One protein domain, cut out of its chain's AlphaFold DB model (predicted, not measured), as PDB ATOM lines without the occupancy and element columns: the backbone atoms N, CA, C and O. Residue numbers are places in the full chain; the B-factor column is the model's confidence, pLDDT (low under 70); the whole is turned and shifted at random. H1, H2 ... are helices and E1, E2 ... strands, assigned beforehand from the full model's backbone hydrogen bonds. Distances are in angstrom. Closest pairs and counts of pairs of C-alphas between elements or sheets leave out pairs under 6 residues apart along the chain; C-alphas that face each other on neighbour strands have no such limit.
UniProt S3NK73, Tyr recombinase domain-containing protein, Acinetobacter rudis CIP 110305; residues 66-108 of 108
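AT A GLANCE: This is residues 66 to 108 of the 108 residues of the protein "Tyr recombinase domain-containing protein" of Acinetobacter rudis CIP 110305 (UniProt S3NK73). With little regular structure, this is a rod-like ribbon of two strands side by side, E1 and E2; the chain loops out between them to the small helix H1 near one end of the rod, and residues 72 to 73 pair along E1. The printed part has 43 residues, 13 of them in named elements, in the order E1, H1, E2; the class is mixed, and the two-stranded sheet is antiparallel. It is loose, with a radius of gyration of the C-alphas of 11.7 A and spans of 38 by 17 by 14 A.

HOW THE PARTS SIT: Residues 72 to 73 pair antiparallel with residues 78 to 79 of E1, residues 78 to 81. E1 and E2, residues 102 to 105, are antiparallel neighbours at 163 degrees; N 79 and O 104 are 2.9 A apart, within hydrogen-bond range. In H1, residues 86 to 90, every O i to N i+4 pair is within hydrogen-bond range.

IN THESE COORDINATES: E1 begins at C-alpha 78 (245.937, 234.076, 160.712) and is 9.7 A long. H1 measures 6.1 A. E2, 10.0 A, ends at C-alpha 105 (242.992, 237.188, 158.814).

THE WHOLE: The farthest C-alphas, Asp 90 and Thr 108, are 38.3 A apart. The printed part has no cut. The link E1 to H1 is tight; H1 to E2, 11 residues, is long. Residue 108 has pLDDT under 70.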
ATOM      1  N   CYS A  66     232.924 227.420 168.069       86.88
ATOM      2  CA  CYS A  66     233.644 226.175 167.796       86.88
ATOM      3  C   CYS A  66     235.148 226.381 167.553       86.88
ATOM      4  O   CYS A  66     235.848 225.419 167.231       86.88
ATOM      5  N   LEU A  67     235.647 227.617 167.668       89.06
ATOM      6  CA  LEU A  67     237.040 227.945 167.400       89.06
ATOM      7  C   LEU A  67     237.959 227.231 168.397       89.06
ATOM      8  O   LEU A  67     237.814 227.367 169.612       89.06
ATOM      9  N   LYS A  68     238.955 226.515 167.878       90.81
ATOM     10  CA  LYS A  68     239.999 225.899 168.696       90.81
ATOM     11  C   LYS A  68     241.253 226.759 168.698       90.81
ATOM     12  O   LYS A  68     241.651 227.302 167.671       90.81
ATOM     13  N   ARG A  69     241.922 226.825 169.853       89.75
ATOM     14  CA  ARG A  69     243.178 227.574 170.023       89.75
ATOM     15  C   ARG A  69     244.275 227.116 169.058       89.75
ATOM     16  O   ARG A  69     245.050 227.943 168.601       89.75
ATOM     17  N   GLU A  70     244.313 225.825 168.733       93.88
ATOM     18  CA  GLU A  70     245.288 225.223 167.809       93.88
ATOM     19  C   GLU A  70     245.181 225.748 166.365       93.88
ATOM     20  O   GLU A  70     246.120 225.617 165.590       93.88
ATOM     21  N   TRP A  71     244.053 226.363 166.002       92.44
ATOM     22  CA  TRP A  71     243.829 226.932 164.672       92.44
ATOM     23  C   TRP A  71     244.306 228.382 164.554       92.44
ATOM     24  O   TRP A  71     244.235 228.953 163.467       92.44
ATOM     25  N   VAL A  72     244.749 228.998 165.654       92.94
ATOM     26  CA  VAL A  72     245.100 230.420 165.718       92.94
ATOM     27  C   VAL A  72     246.618 230.587 165.688       92.94
ATOM     28  O   VAL A  72     247.300 230.228 166.647       92.94
ATOM     29  N   ASN A  73     247.137 231.189 164.619       93.44
ATOM     30  CA  ASN A  73     248.526 231.628 164.531       93.44
ATOM     31  C   ASN A  73     248.614 233.139 164.794       93.44
ATOM     32  O   ASN A  73     248.197 233.956 163.970       93.44
ATOM     33  N   PHE A  74     249.151 233.520 165.955       89.88
ATOM     34  CA  PHE A  74     249.301 234.928 166.337       89.88
ATOM     35  C   PHE A  74     250.483 235.624 165.650       89.88
ATOM     36  O   PHE A  74     250.422 236.838 165.465       89.88
ATOM     37  N   GLU A  75     251.527 234.888 165.251       91.94
ATOM     38  CA  GLU A  75     252.686 235.454 164.545       91.94
ATOM     39  C   GLU A  75     252.303 235.848 163.118       91.94
ATOM     40  O   GLU A  75     252.518 236.982 162.692       91.94
ATOM     41  N   GLU A  76     251.636 234.934 162.412       91.44
ATOM     42  CA  GLU A  76     251.123 235.169 161.058       91.44
ATOM     43  C   GLU A  76     249.805 235.953 161.045       91.44
ATOM     44  O   GLU A  76     249.309 236.308 159.976       91.44
ATOM     45  N   LYS A  77     249.227 236.229 162.223       91.75
ATOM     46  CA  LYS A  77     247.922 236.888 162.386       91.75
ATOM     47  C   LYS A  77     246.831 236.208 161.549       91.75
ATOM     48  O   LYS A  77     246.031 236.870 160.887       91.75
ATOM     49  N   LEU A  78     246.797 234.880 161.573       93.00
ATOM     50  CA  LEU A  78     245.937 234.076 160.712       93.00
ATOM     51  C   LEU A  78     245.259 232.964 161.505       93.00
ATOM     52  O   LEU A  78     245.893 232.245 162.275       93.00
ATOM     53  N   ILE A  79     243.961 232.795 161.279       93.38
ATOM     54  CA  ILE A  79     243.210 231.638 161.754       93.38
ATOM     55  C   ILE A  79     242.971 230.698 160.579       93.38
ATOM     56  O   ILE A  79     242.404 231.100 159.562       93.38
ATOM     57  N   THR A  80     243.353 229.436 160.753       93.19
ATOM     58  CA  THR A  80     243.195 228.379 159.752       93.19
ATOM     59  C   THR A  80     242.243 227.319 160.283       93.19
ATOM     60  O   THR A  80     242.638 226.447 161.050       93.19
ATOM     61  N   ILE A  81     240.979 227.375 159.865       91.00
ATOM     62  CA  ILE A  81     239.967 226.386 160.245       91.00
ATOM     63  C   ILE A  81     240.043 225.220 159.251       91.00
ATOM     64  O   ILE A  81     239.738 225.418 158.067       91.00
ATOM     65  N   PRO A  82     240.439 224.013 159.685       90.50
ATOM     66  CA  PRO A  82     240.588 222.872 158.796       90.50
ATOM     67  C   PRO A  82     239.224 222.294 158.374       90.50
ATOM     68  O   PRO A  82     238.207 222.513 159.041       90.50
ATOM     69  N   PRO A  83     239.171 221.538 157.268       90.19
ATOM     70  CA  PRO A  83     238.022 220.692 156.970       90.19
ATOM     71  C   PRO A  83     237.870 219.593 158.036       90.19
ATOM     72  O   PRO A  83     238.850 219.188 158.663       90.19
ATOM     73  N   ALA A  84     236.650 219.092 158.229       86.62
ATOM     74  CA  ALA A  84     236.400 217.916 159.056       86.62
ATOM     75  C   ALA A  84     237.159 216.709 158.486       86.62
ATOM     76  O   ALA A  84     237.222 216.538 157.262       86.62
ATOM     77  N   SER A  85     237.729 215.890 159.374       86.25
ATOM     78  CA  SER A  85     238.413 214.651 158.993       86.25
ATOM     79  C   SER A  85     237.433 213.635 158.391       86.25
ATOM     80  O   SER A  85     236.219 213.790 158.511       86.25
ATOM     81  N   LYS A  86     237.940 212.569 157.753       84.44
ATOM     82  CA  LYS A  86     237.081 211.500 157.209       84.44
ATOM     83  C   LYS A  86     236.202 210.862 158.290       84.44
ATOM     84  O   LYS A  86     234.999 210.772 158.092       84.44
ATOM     85  N   ASP A  87     236.772 210.549 159.451       86.75
ATOM     86  CA  ASP A  87     236.027 209.933 160.557       86.75
ATOM     87  C   ASP A  87     234.906 210.849 161.073       86.75
ATOM     88  O   ASP A  87     233.785 210.405 161.321       86.75
ATOM     89  N   GLN A  88     235.179 212.153 161.172       84.69
ATOM     90  CA  GLN A  88     234.173 213.161 161.513       84.69
ATOM     91  C   GLN A  88     233.106 213.272 160.421       84.69
ATOM     92  O   GLN A  88     231.914 213.383 160.707       84.69
ATOM     93  N   MET A  89     233.519 213.198 159.154       83.69
ATOM     94  CA  MET A  89     232.601 213.229 158.027       83.69
ATOM     95  C   MET A  89     231.658 212.026 157.995       83.69
ATOM     96  O   MET A  89     230.491 212.204 157.628       83.69
ATOM     97  N   ASP A  90     232.146 210.851 158.377       87.06
ATOM     98  CA  ASP A  90     231.369 209.614 158.462       87.06
ATOM     99  C   ASP A  90     230.372 209.657 159.631       87.06
ATOM    100  O   ASP A  90     229.275 209.111 159.537       87.06
ATOM    101  N   GLN A  91     230.691 210.413 160.687       87.50
ATOM    102  CA  GLN A  91     229.780 210.742 161.794       87.50
ATOM    103  C   GLN A  91     228.791 211.876 161.458       87.50
ATOM    104  O   GLN A  91     227.976 212.265 162.293       87.50
ATOM    105  N   GLY A  92     228.832 212.406 160.231       80.81
ATOM    106  CA  GLY A  92     227.946 213.475 159.768       80.81
ATOM    107  C   GLY A  92     228.412 214.888 160.126       80.81
ATOM    108  O   GLY A  92     227.741 215.857 159.764       80.81
ATOM    109  N   GLU A  93     229.574 215.046 160.764       80.12
ATOM    110  CA  GLU A  93     230.162 216.360 160.995       80.12
ATOM    111  C   GLU A  93     230.675 216.950 159.669       80.12
ATOM    112  O   GLU A  93     231.224 216.281 158.783       80.12
ATOM    113  N   ARG A  94     230.463 218.252 159.494       78.44
ATOM    114  CA  ARG A  94     230.961 219.024 158.355       78.44
ATOM    115  C   ARG A  94     231.395 220.380 158.872       78.44
ATOM    116  O   ARG A  94     230.682 220.996 159.663       78.44
ATOM    117  N   ASN A  95     232.515 220.893 158.370       80.06
ATOM    118  CA  ASN A  95     232.811 222.305 158.566       80.06
ATOM    119  C   ASN A  95     231.790 223.152 157.768       80.06
ATOM    120  O   ASN A  95     231.425 222.826 156.633       80.06
ATOM    121  N   ILE A  96     231.330 224.242 158.384       77.19
ATOM    122  CA  ILE A  96     230.234 225.134 157.974       77.19
ATOM    123  C   ILE A  96     230.378 225.639 156.531       77.19
ATOM    124  O   ILE A  96     229.384 225.874 155.845       77.19
ATOM    125  N   LYS A  97     231.608 225.785 156.027       81.69
ATOM    126  CA  LYS A  97     231.896 226.315 154.686       81.69
ATOM    127  C   LYS A  97     232.095 225.205 153.648       81.69
ATOM    128  O   LYS A  97     233.125 225.151 152.982       81.69
ATOM    129  N   MET A  98     231.106 224.316 153.515       82.25
ATOM    130  CA  MET A  98     231.142 223.163 152.592       82.25
ATOM    131  C   MET A  98     232.337 222.234 152.831       82.25
ATOM    132  O   MET A  98     232.924 221.703 151.889       82.25
ATOM    133  N   ASN A  99     232.728 222.076 154.093       83.56
ATOM    134  CA  ASN A  99     233.905 221.318 154.486       83.56
ATOM    135  C   ASN A  99     235.219 221.746 153.803       83.56
ATOM    136  O   ASN A  99     236.050 220.905 153.480       83.56
ATOM    137  N   ARG A 100     235.399 223.046 153.548       86.19
ATOM    138  CA  ARG A 100     236.639 223.612 152.994       86.19
ATOM    139  C   ARG A 100     237.468 224.279 154.085       86.19
ATOM    140  O   ARG A 100     236.907 224.789 155.052       86.19
ATOM    141  N   THR A 101     238.781 224.345 153.875       90.06
ATOM    142  CA  THR A 101     239.676 225.147 154.715       90.06
ATOM    143  C   THR A 101     239.249 226.613 154.682       90.06
ATOM    144  O   THR A 101     239.066 227.189 153.605       90.06
ATOM    145  N   HIS A 102     239.083 227.219 155.856       88.56
ATOM    146  CA  HIS A 102     238.726 228.628 155.994       88.56
ATOM    147  C   HIS A 102     239.905 229.388 156.596       88.56
ATOM    148  O   HIS A 102     240.332 229.094 157.707       88.56
ATOM    149  N   LEU A 103     240.414 230.361 155.845       90.94
ATOM    150  CA  LEU A 103     241.455 231.276 156.290       90.94
ATOM    151  C   LEU A 103     240.806 232.596 156.702       90.94
ATOM    152  O   LEU A 103     240.086 233.195 155.899       90.94
ATOM    153  N   VAL A 104     241.042 233.026 157.940       90.75
ATOM    154  CA  VAL A 104     240.509 234.276 158.489       90.75
ATOM    155  C   VAL A 104     241.676 235.132 158.983       90.75
ATOM    156  O   VAL A 104     242.345 234.739 159.941       90.75
ATOM    157  N   PRO A 105     241.955 236.281 158.347       91.19
ATOM    158  CA  PRO A 105     242.992 237.188 158.814       91.19
ATOM    159  C   PRO A 105     242.555 237.875 160.112       91.19
ATOM    160  O   PRO A 105     241.393 238.250 160.275       91.19
ATOM    161  N   LEU A 106     243.496 238.072 161.029       87.81
ATOM    162  CA  LEU A 106     243.289 238.858 162.237       87.81
ATOM    163  C   LEU A 106     243.575 240.332 161.936       87.81
ATOM    164  O   LEU A 106     244.660 240.682 161.468       87.81
ATOM    165  N   SER A 107     242.591 241.197 162.204       75.19
ATOM    166  CA  SER A 107     242.778 242.648 162.113       75.19
ATOM    167  C   SER A 107     243.827 243.110 163.120       75.19
ATOM    168  O   SER A 107     243.930 242.558 164.217       75.19
ATOM    169  N   THR A 108     244.587 244.134 162.727       59.88
ATOM    170  CA  THR A 108     245.495 244.858 163.632       59.88
ATOM    171  C   THR A 108     244.754 245.982 164.336       59.88
ATOM    172  O   THR A 108     243.716 246.414 163.780       59.88
TER     173      THR A 108